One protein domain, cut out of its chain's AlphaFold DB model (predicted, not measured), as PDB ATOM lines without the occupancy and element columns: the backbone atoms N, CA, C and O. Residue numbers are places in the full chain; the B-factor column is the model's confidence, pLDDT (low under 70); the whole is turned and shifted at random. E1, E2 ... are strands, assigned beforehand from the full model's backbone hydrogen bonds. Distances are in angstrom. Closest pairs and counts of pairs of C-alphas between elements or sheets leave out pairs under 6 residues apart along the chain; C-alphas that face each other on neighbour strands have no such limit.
ATOM      1  N   GLN A 123     185.064 475.909 369.946       96.12
ATOM      2  CA  GLN A 123     183.969 476.871 369.829       96.12
ATOM      3  C   GLN A 123     182.767 476.191 369.174       96.12
ATOM      4  O   GLN A 123     182.919 475.528 368.151       96.12
ATOM      5  N   SER A 124     181.575 476.379 369.738       95.06
ATOM      6  CA  SER A 124     180.326 475.899 369.144       95.06
ATOM      7  C   SER A 124     179.258 476.989 369.156       95.06
ATOM      8  O   SER A 124     179.205 477.832 370.057       95.06
ATOM      9  N   SER A 125     178.397 476.980 368.143       94.69
ATOM     10  CA  SER A 125     177.208 477.821 368.085       94.69
ATOM     11  C   SER A 125     176.060 477.065 367.427       94.69
ATOM     12  O   SER A 125     176.222 476.435 366.386       94.69
ATOM     13  N   ASN A 126     174.882 477.138 368.038       92.38
ATOM     14  CA  ASN A 126     173.640 476.594 367.502       92.38
ATOM     15  C   ASN A 126     172.556 477.675 367.600       92.38
ATOM     16  O   ASN A 126     172.479 478.381 368.608       92.38
ATOM     17  N   ILE A 127     171.742 477.833 366.554       92.56
ATOM     18  CA  ILE A 127     170.636 478.794 366.514       92.56
ATOM     19  C   ILE A 127     169.392 478.108 365.948       92.56
ATOM     20  O   ILE A 127     169.202 478.042 364.734       92.56
ATOM     21  N   LEU A 128     168.510 477.667 366.841       91.38
ATOM     22  CA  LEU A 128     167.161 477.242 366.486       91.38
ATOM     23  C   LEU A 128     166.272 478.482 366.325       91.38
ATOM     24  O   LEU A 128     166.271 479.371 367.181       91.38
ATOM     25  N   ARG A 129     165.492 478.538 365.244       90.06
ATOM     26  CA  ARG A 129     164.462 479.561 365.009       90.06
ATOM     27  C   ARG A 129     163.120 478.883 364.760       90.06
ATOM     28  O   ARG A 129     163.080 477.839 364.114       90.06
ATOM     29  N   SER A 130     162.033 479.473 365.248       82.56
ATOM     30  CA  SER A 130     160.685 479.063 364.854       82.56
ATOM     31  C   SER A 130     160.341 479.599 363.466       82.56
ATOM     32  O   SER A 130     160.959 480.545 362.967       82.56
ATOM     33  N   TYR A 131     159.265 479.068 362.886       74.81
ATOM     34  CA  TYR A 131     158.610 479.670 361.726       74.81
ATOM     35  C   TYR A 131     158.353 481.173 361.944       74.81
ATOM     36  O   TYR A 131     158.069 481.616 363.062       74.81
ATOM     37  N   GLY A 132     158.528 481.958 360.878       75.50
ATOM     38  CA  GLY A 132     158.416 483.420 360.893       75.50
ATOM     39  C   GLY A 132     159.527 484.175 361.643       75.50
ATOM     40  O   GLY A 132     159.426 485.391 361.760       75.50
ATOM     41  N   ASN A 133     160.572 483.499 362.144       71.25
ATOM     42  CA  ASN A 133     161.614 484.079 363.011       71.25
ATOM     43  C   ASN A 133     161.083 484.689 364.328       71.25
ATOM     44  O   ASN A 133     161.733 485.558 364.904       71.25
ATOM     45  N   LEU A 134     159.919 484.237 364.812       73.75
ATOM     46  CA  LEU A 134     159.342 484.692 366.081       73.75
ATOM     47  C   LEU A 134     160.215 484.216 367.253       73.75
ATOM     48  O   LEU A 134     160.945 484.999 367.857       73.75
ATOM     49  N   GLY A 135     160.165 482.921 367.563       80.88
ATOM     50  CA  GLY A 135     161.007 482.308 368.581       80.88
ATOM     51  C   GLY A 135     162.438 482.100 368.083       80.88
ATOM     52  O   GLY A 135     162.652 481.650 366.957       80.88
ATOM     53  N   GLN A 136     163.424 482.362 368.938       90.19
ATOM     54  CA  GLN A 136     164.829 482.034 368.693       90.19
ATOM     55  C   GLN A 136     165.479 481.496 369.969       90.19
ATOM     56  O   GLN A 136     165.424 482.140 371.014       90.19
ATOM     57  N   ILE A 137     166.167 480.362 369.862       92.50
ATOM     58  CA  ILE A 137     167.088 479.861 370.885       92.50
ATOM     59  C   ILE A 137     168.481 479.843 370.265       92.50
ATOM     60  O   ILE A 137     168.716 479.118 369.300       92.50
ATOM     61  N   SER A 138     169.407 480.638 370.800       93.12
ATOM     62  CA  SER A 138     170.822 480.579 370.425       93.12
ATOM     63  C   SER A 138     171.679 480.152 371.606       93.12
ATOM     64  O   SER A 138     171.686 480.837 372.631       93.12
ATOM     65  N   THR A 139     172.442 479.082 371.421       95.00
ATOM     66  CA  THR A 139     173.454 478.601 372.363       95.00
ATOM     67  C   THR A 139     174.829 478.817 371.749       95.00
ATOM     68  O   THR A 139     175.059 478.453 370.597       95.00
ATOM     69  N   TYR A 140     175.743 479.398 372.515       96.56
ATOM     70  CA  TYR A 140     177.143 479.584 372.153       96.56
ATOM     71  C   TYR A 140     178.033 479.070 373.283       96.56
ATOM     72  O   TYR A 140     177.771 479.353 374.456       96.56
ATOM     73  N   SER A 141     179.103 478.361 372.933       94.88
ATOM     74  CA  SER A 141     180.174 478.009 373.862       94.88
ATOM     75  C   SER A 141     181.550 478.260 373.253       94.88
ATOM     76  O   SER A 141     181.743 478.138 372.042       94.88
ATOM     77  N   LYS A 142     182.518 478.605 374.104       95.62
ATOM     78  CA  LYS A 142     183.939 478.622 373.759       95.62
ATOM     79  C   LYS A 142     184.792 478.203 374.952       95.62
ATOM     80  O   LYS A 142     184.587 478.732 376.045       95.62
ATOM     81  N   THR A 143     185.756 477.318 374.723       93.81
ATOM     82  CA  THR A 143     186.855 477.030 375.651       93.81
ATOM     83  C   THR A 143     188.184 477.447 375.027       93.81
ATOM     84  O   THR A 143     188.347 477.440 373.801       93.81
ATOM     85  N   ILE A 144     189.110 477.868 375.880       92.44
ATOM     86  CA  ILE A 144     190.523 478.074 375.574       92.44
ATOM     87  C   ILE A 144     191.280 477.436 376.729       92.44
ATOM     88  O   ILE A 144     191.165 477.893 377.867       92.44
ATOM     89  N   ASP A 145     192.023 476.385 376.428       90.50
ATOM     90  CA  ASP A 145     192.700 475.541 377.396       90.50
ATOM     91  C   ASP A 145     194.202 475.536 377.057       90.50
ATOM     92  O   ASP A 145     194.622 475.218 375.943       90.50
ATOM     93  N   THR A 146     195.017 475.971 378.014       87.81
ATOM     94  CA  THR A 146     196.483 476.086 377.931       87.81
ATOM     95  C   THR A 146     197.106 475.299 379.090       87.81
ATOM     96  O   THR A 146     196.406 475.055 380.076       87.81
ATOM     97  N   PRO A 147     198.404 474.938 379.055       81.56
ATOM     98  CA  PRO A 147     199.010 474.091 380.091       81.56
ATOM     99  C   PRO A 147     198.890 474.624 381.529       81.56
ATOM    100  O   PRO A 147     198.935 473.841 382.471       81.56
ATOM    101  N   PHE A 148     198.733 475.945 381.691       79.44
ATOM    102  CA  PHE A 148     198.695 476.636 382.986       79.44
ATOM    103  C   PHE A 148     197.522 477.630 383.118       79.44
ATOM    104  O   PHE A 148     197.575 478.543 383.941       79.44
ATOM    105  N   SER A 149     196.486 477.521 382.273       84.31
ATOM    106  CA  SER A 149     195.223 478.258 382.442       84.31
ATOM    107  C   SER A 149     194.104 477.700 381.556       84.31
ATOM    108  O   SER A 149     194.349 477.302 380.417       84.31
ATOM    109  N   SER A 150     192.864 477.738 382.044       88.00
ATOM    110  CA  SER A 150     191.659 477.437 381.265       88.00
ATOM    111  C   SER A 150     190.632 478.562 381.393       88.00
ATOM    112  O   SER A 150     190.428 479.139 382.468       88.00
ATOM    113  N   VAL A 151     189.988 478.890 380.272       92.88
ATOM    114  CA  VAL A 151     188.932 479.904 380.186       92.88
ATOM    115  C   VAL A 151     187.746 479.327 379.431       92.88
ATOM    116  O   VAL A 151     187.867 478.946 378.267       92.88
ATOM    117  N   GLN A 152     186.577 479.307 380.071       94.25
ATOM    118  CA  GLN A 152     185.355 478.776 379.468       94.25
ATOM    119  C   GLN A 152     184.218 479.799 379.505       94.25
ATOM    120  O   GLN A 152     183.948 480.447 380.521       94.25
ATOM    121  N   LYS A 153     183.520 479.942 378.378       94.25
ATOM    122  CA  LYS A 153     182.324 480.775 378.266       94.25
ATOM    123  C   LYS A 153     181.158 480.007 377.653       94.25
ATOM    124  O   LYS A 153     181.302 479.426 376.581       94.25
ATOM    125  N   SER A 154     179.981 480.151 378.256       94.31
ATOM    126  CA  SER A 154     178.684 479.846 377.644       94.31
ATOM    127  C   SER A 154     177.791 481.093 377.543       94.31
ATOM    128  O   SER A 154     177.941 482.060 378.297       94.31
ATOM    129  N   ASP A 155     176.890 481.115 376.564       95.06
ATOM    130  CA  ASP A 155     175.855 482.141 376.374       95.06
ATOM    131  C   ASP A 155     174.617 481.472 375.760       95.06
ATOM    132  O   ASP A 155     174.672 480.969 374.636       95.06
ATOM    133  N   VAL A 156     173.519 481.433 376.511       94.00
ATOM    134  CA  VAL A 156     172.214 480.930 376.072       94.00
ATOM    135  C   VAL A 156     171.252 482.105 375.997       94.00
ATOM    136  O   VAL A 156     171.040 482.818 376.980       94.00
ATOM    137  N   ARG A 157     170.626 482.301 374.837       92.00
ATOM    138  CA  ARG A 157     169.612 483.339 374.625       92.00
ATOM    139  C   ARG A 157     168.342 482.690 374.108       92.00
ATOM    140  O   ARG A 157     168.364 482.064 373.053       92.00
ATOM    141  N   VAL A 158     167.252 482.863 374.842       90.75
ATOM    142  CA  VAL A 158     165.902 482.428 374.484       90.75
ATOM    143  C   VAL A 158     165.067 483.682 374.264       90.75
ATOM    144  O   VAL A 158     164.815 484.439 375.198       90.75
ATOM    145  N   SER A 159     164.642 483.910 373.029       87.50
ATOM    146  CA  SER A 159     163.656 484.924 372.668       87.50
ATOM    147  C   SER A 159     162.359 484.221 372.294       87.50
ATOM    148  O   SER A 159     162.365 483.345 371.430       87.50
ATOM    149  N   ASN A 160     161.253 484.597 372.928       81.44
ATOM    150  CA  ASN A 160     159.913 484.157 372.549       81.44
ATOM    151  C   ASN A 160     158.951 485.360 372.574       81.44
ATOM    152  O   ASN A 160     158.240 485.540 373.566       81.44
ATOM    153  N   PRO A 161     158.969 486.235 371.549       76.88
ATOM    154  CA  PRO A 161     158.071 487.380 371.447       76.88
ATOM    155  C   PRO A 161     156.617 486.914 371.404       76.88
ATOM    156  O   PRO A 161     156.173 486.290 370.439       76.88
ATOM    157  N   GLY A 162     155.855 487.243 372.444       68.50
ATOM    158  CA  GLY A 162     154.437 486.922 372.501       68.50
ATOM    159  C   GLY A 162     153.664 487.591 371.365       68.50
ATOM    160  O   GLY A 162     153.548 488.820 371.328       68.50
ATOM    161  N   GLN A 215     180.521 484.692 391.509       80.06
ATOM    162  CA  GLN A 215     179.554 485.767 391.348       80.06
ATOM    163  C   GLN A 215     178.326 485.222 390.626       80.06
ATOM    164  O   GLN A 215     178.443 484.642 389.545       80.06
ATOM    165  N   SER A 216     177.141 485.484 391.170       84.81
ATOM    166  CA  SER A 216     175.869 485.288 390.478       84.81
ATOM    167  C   SER A 216     175.073 486.593 390.432       84.81
ATOM    168  O   SER A 216     175.227 487.473 391.282       84.81
ATOM    169  N   SER A 217     174.239 486.756 389.408       88.19
ATOM    170  CA  SER A 217     173.274 487.852 389.336       88.19
ATOM    171  C   SER A 217     172.037 487.396 388.573       88.19
ATOM    172  O   SER A 217     172.124 487.032 387.401       88.19
ATOM    173  N   ASN A 218     170.888 487.411 389.247       85.69
ATOM    174  CA  ASN A 218     169.582 487.170 388.644       85.69
ATOM    175  C   ASN A 218     168.869 488.514 388.489       85.69
ATOM    176  O   ASN A 218     168.423 489.107 389.468       85.69
ATOM    177  N   ILE A 219     168.773 488.997 387.254       85.38
ATOM    178  CA  ILE A 219     168.118 490.258 386.919       85.38
ATOM    179  C   ILE A 219     166.764 489.944 386.287       85.38
ATOM    180  O   ILE A 219     166.692 489.451 385.159       85.38
ATOM    181  N   LEU A 220     165.698 490.278 387.010       83.88
ATOM    182  CA  LEU A 220     164.326 490.255 386.517       83.88
ATOM    183  C   LEU A 220     163.923 491.686 386.132       83.88
ATOM    184  O   LEU A 220     164.012 492.593 386.959       83.88
ATOM    185  N   ARG A 221     163.499 491.910 384.884       80.44
ATOM    186  CA  ARG A 221     162.978 493.211 384.421       80.44
ATOM    187  C   ARG A 221     161.525 493.038 383.984       80.44
ATOM    188  O   ARG A 221     161.229 492.135 383.200       80.44
ATOM    189  N   SER A 222     160.632 493.882 384.500       67.44
ATOM    190  CA  SER A 222     159.191 493.794 384.247       67.44
ATOM    191  C   SER A 222     158.538 495.174 384.144       67.44
ATOM    192  O   SER A 222     159.042 496.133 384.717       67.44
ATOM    193  N   PHE A 223     157.420 495.212 383.411       56.59
ATOM    194  CA  PHE A 223     156.638 496.368 382.953       56.59
ATOM    195  C   PHE A 223     157.446 497.467 382.231       56.59
ATOM    196  O   PHE A 223     158.370 498.077 382.753       56.59
ATOM    197  N   GLY A 224     157.109 497.694 380.957       58.88
ATOM    198  CA  GLY A 224     157.958 498.414 380.001       58.88
ATOM    199  C   GLY A 224     158.808 497.430 379.195       58.88
ATOM    200  O   GLY A 224     158.458 497.118 378.058       58.88
ATOM    201  N   ASN A 225     159.850 496.859 379.809       55.31
ATOM    202  CA  ASN A 225     160.576 495.716 379.241       55.31
ATOM    203  C   ASN A 225     159.852 494.416 379.611       55.31
ATOM    204  O   ASN A 225     159.850 494.007 380.772       55.31
ATOM    205  N   LEU A 226     159.206 493.777 378.634       63.41
ATOM    206  CA  LEU A 226     158.366 492.606 378.876       63.41
ATOM    207  C   LEU A 226     159.199 491.350 379.175       63.41
ATOM    208  O   LEU A 226     159.872 490.809 378.301       63.41
ATOM    209  N   GLY A 227     159.103 490.866 380.418       66.38
ATOM    210  CA  GLY A 227     159.485 489.506 380.804       66.38
ATOM    211  C   GLY A 227     160.927 489.123 380.473       66.38
ATOM    212  O   GLY A 227     161.147 488.038 379.933       66.38
ATOM    213  N   GLN A 228     161.898 489.994 380.765       80.88
ATOM    214  CA  GLN A 228     163.309 489.638 380.615       80.88
ATOM    215  C   GLN A 228     163.856 489.054 381.922       80.88
ATOM    216  O   GLN A 228     163.888 489.730 382.953       80.88
ATOM    217  N   ILE A 229     164.340 487.816 381.846       85.50
ATOM    218  CA  ILE A 229     165.068 487.120 382.908       85.50
ATOM    219  C   ILE A 229     166.515 486.973 382.442       85.50
ATOM    220  O   ILE A 229     166.773 486.417 381.375       85.50
ATOM    221  N   SER A 230     167.470 487.489 383.208       87.94
ATOM    222  CA  SER A 230     168.899 487.292 382.942       87.94
ATOM    223  C   SER A 230     169.562 486.662 384.156       87.94
ATOM    224  O   SER A 230     169.703 487.325 385.181       87.94
ATOM    225  N   THR A 231     169.982 485.406 384.031       90.06
ATOM    226  CA  THR A 231     170.855 484.740 384.999       90.06
ATOM    227  C   THR A 231     172.282 484.832 384.490       90.06
ATOM    228  O   THR A 231     172.593 484.435 383.367       90.06
ATOM    229  N   TYR A 232     173.152 485.378 385.320       91.12
ATOM    230  CA  TYR A 232     174.571 485.515 385.059       91.12
ATOM    231  C   TYR A 232     175.357 484.761 386.128       91.12
ATOM    232  O   TYR A 232     175.046 484.902 387.314       91.12
ATOM    233  N   SER A 233     176.387 484.015 385.728       89.25
ATOM    234  CA  SER A 233     177.405 483.524 386.659       89.25
ATOM    235  C   SER A 233     178.823 483.761 386.146       89.25
ATOM    236  O   SER A 233     179.089 483.756 384.938       89.25
ATOM    237  N   LYS A 234     179.751 483.951 387.082       80.25
ATOM    238  CA  LYS A 234     181.189 483.939 386.827       80.25
ATOM    239  C   LYS A 234     181.918 483.322 388.015       80.25
ATOM    240  O   LYS A 234     181.660 483.728 389.142       80.25
ATOM    241  N   THR A 235     182.862 482.431 387.747       60.72
ATOM    242  CA  THR A 235     183.782 481.878 388.750       60.72
ATOM    243  C   THR A 235     185.221 482.117 388.291       60.72
ATOM    244  O   THR A 235     185.483 482.162 387.085       60.72
ATOM    245  N   ILE A 236     186.127 482.363 389.234       67.31
ATOM    246  CA  ILE A 236     187.555 482.634 389.020       67.31
ATOM    247  C   ILE A 236     188.322 481.858 390.087       67.31
ATOM    248  O   ILE A 236     187.973 481.975 391.261       67.31
ATOM    249  N   ASP A 237     189.368 481.138 389.696       65.94
ATOM    250  CA  ASP A 237     190.107 480.247 390.598       65.94
ATOM    251  C   ASP A 237     191.623 480.534 390.624       65.94
ATOM    252  O   ASP A 237     192.102 481.458 389.969       65.94
ATOM    253  N   THR A 238     192.305 479.720 391.437       67.38
ATOM    254  CA  THR A 238     193.729 479.518 391.784       67.38
ATOM    255  C   THR A 238     194.869 480.146 390.934       67.38
ATOM    256  O   THR A 238     194.704 480.464 389.758       67.38
ATOM    257  N   PRO A 239     196.106 480.239 391.482       61.69
ATOM    258  CA  PRO A 239     197.271 480.819 390.788       61.69
ATOM    259  C   PRO A 239     197.676 480.213 389.429       61.69
ATOM    260  O   PRO A 239     198.522 480.795 388.755       61.69
ATOM    261  N   PHE A 240     197.104 479.072 389.020       64.00
ATOM    262  CA  PHE A 240     197.429 478.363 387.771       64.00
ATOM    263  C   PHE A 240     196.182 478.002 386.921       64.00
ATOM    264  O   PHE A 240     196.248 477.130 386.059       64.00
ATOM    265  N   SER A 241     195.017 478.595 387.228       57.34
ATOM    266  CA  SER A 241     193.709 478.566 386.518       57.34
ATOM    267  C   SER A 241     192.620 478.924 387.544       57.34
ATOM    268  O   SER A 241     192.780 478.611 388.716       57.34
ATOM    269  N   SER A 242     191.477 479.532 387.225       64.06
ATOM    270  CA  SER A 242     190.670 479.454 385.998       64.06
ATOM    271  C   SER A 242     189.812 480.718 385.815       64.06
ATOM    272  O   SER A 242     189.742 481.556 386.719       64.06
ATOM    273  N   VAL A 243     189.083 480.835 384.694       69.12
ATOM    274  CA  VAL A 243     187.843 481.640 384.657       69.12
ATOM    275  C   VAL A 243     186.724 480.928 383.895       69.12
ATOM    276  O   VAL A 243     186.861 480.631 382.708       69.12
ATOM    277  N   GLN A 244     185.554 480.790 384.521       83.75
ATOM    278  CA  GLN A 244     184.313 480.386 383.850       83.75
ATOM    279  C   GLN A 244     183.267 481.509 383.865       83.75
ATOM    280  O   GLN A 244     183.128 482.226 384.856       83.75
ATOM    281  N   LYS A 245     182.514 481.682 382.769       92.75
ATOM    282  CA  LYS A 245     181.442 482.693 382.644       92.75
ATOM    283  C   LYS A 245     180.219 482.127 381.920       92.75
ATOM    284  O   LYS A 245     180.294 481.886 380.712       92.75
ATOM    285  N   SER A 246     179.078 482.024 382.603       91.25
ATOM    286  CA  SER A 246     177.795 481.678 381.974       91.25
ATOM    287  C   SER A 246     176.859 482.885 381.890       91.25
ATOM    288  O   SER A 246     176.771 483.709 382.802       91.25
ATOM    289  N   ASP A 247     176.152 482.994 380.771       93.06
ATOM    290  CA  ASP A 247     175.047 483.928 380.578       93.06
ATOM    291  C   ASP A 247     173.819 483.128 380.123       93.06
ATOM    292  O   ASP A 247     173.892 482.423 379.118       93.06
ATOM    293  N   VAL A 248     172.684 483.278 380.803       91.06
ATOM    294  CA  VAL A 248     171.371 482.812 380.339       91.06
ATOM    295  C   VAL A 248     170.435 484.012 380.280       91.06
ATOM    296  O   VAL A 248     170.202 484.682 381.284       91.06
ATOM    297  N   ARG A 249     169.887 484.301 379.099       90.69
ATOM    298  CA  ARG A 249     168.936 485.398 378.868       90.69
ATOM    299  C   ARG A 249     167.656 484.865 378.250       90.69
ATOM    300  O   ARG A 249     167.648 484.514 377.075       90.69
ATOM    301  N   VAL A 250     166.574 484.870 379.017       88.56
ATOM    302  CA  VAL A 250     165.214 484.639 378.521       88.56
ATOM    303  C   VAL A 250     164.539 485.994 378.319       88.56
ATOM    304  O   VAL A 250     164.646 486.877 379.168       88.56
ATOM    305  N   SER A 251     163.861 486.182 377.191       85.69
ATOM    306  CA  SER A 251     163.145 487.412 376.861       85.69
ATOM    307  C   SER A 251     161.828 487.088 376.162       85.69
ATOM    308  O   SER A 251     161.799 486.289 375.225       85.69
ATOM    309  N   ASN A 252     160.748 487.746 376.579       79.25
ATOM    310  CA  ASN A 252     159.460 487.732 375.888       79.25
ATOM    311  C   ASN A 252     159.117 489.162 375.439       79.25
ATOM    312  O   ASN A 252     158.251 489.805 376.041       79.25
ATOM    313  N   PRO A 253     159.815 489.705 374.418       71.19
ATOM    314  CA  PRO A 253     159.561 491.055 373.942       71.19
ATOM    315  C   PRO A 253     158.201 491.072 373.238       71.19
ATOM    316  O   PRO A 253     158.080 490.712 372.070       71.19
ATOM    317  N   GLY A 254     157.159 491.436 373.988       65.94
ATOM    318  CA  GLY A 254     155.785 491.403 373.503       65.94
ATOM    319  C   GLY A 254     155.604 492.289 372.277       65.94
ATOM    320  O   GLY A 254     155.840 493.498 372.333       65.94
TER     321      GLY A 254
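AT A GLANCE: This is residues 123 to 162 and 215 to 254 of the 295 residues of an uncharacterized protein of Lamprigera yunnana (UniProt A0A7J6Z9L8). The printed part is one thin, nearly flat slab: a single sheet of six long strands side by side, with both faces bare. It is made of two three-stranded meanders, E1 E2 E3 and E4 E5 E6, which join through E3 and E6 in the middle and leave E1 and E4 at the two edges. The 80 printed residues hold six named strands, E1 to E6 along the chain, and no named helix; the class is all strand. The sheet is mixed, in the order E1 E2 E3 E6 E5 E4. The whole is loose, with a radius of gyration of the C-alphas of 15.7 A, and spans 47 by 27 by 9 A.

IN THESE COORDINATES: E1, residues 123 to 129, begins at C-alpha 123 (183.969, 476.871, 369.829) and is 20.3 A long. E2, residues 136 to 146, measures 33.5 A, and E3, residues 149 to 159, 33.7 A. After the cut, E4, residues 215 to 221, begins at C-alpha 215 (179.554, 485.767, 391.348) and measures 19.4 A. E5, residues 228 to 237, measures 30.1 A. E6, residues 243 to 251, measures 26.5 A and ends at C-alpha 251 (163.145, 487.412, 376.861).

HOW THE PARTS SIT: E1 and E2 form an antiparallel hairpin, with N 126 and O 139 2.9 A apart. E2 and E3 form another, with N 140 and O 155 at 2.8 A. E3 and E6 are parallel at 2 degrees, with N 156 and O 247 at 2.8 A. The hairpin of E6 and E5 has N 248 and O 231 at 2.8 A, and that of E5 and E4 has N 217 and O 232 at 2.9 A. These N and O pairs are within hydrogen-bond range. The edge strands E1 and E4 are apart.

THE WHOLE: The C-alphas farthest apart, of Gly 132 and Pro 239, are 49.1 A apart. Residues 163 to 214 are not printed, and C-alphas 162 and 215 are 31.4 A apart across this cut. Of the links that are printed whole, E2 to E3 and E5 to E6 are tight, E1 to E2 and E4 to E5 short. The mean pLDDT of the printed part is 82.5; residues 162, 222 to 227, 235 to 243 and 254 are under 70.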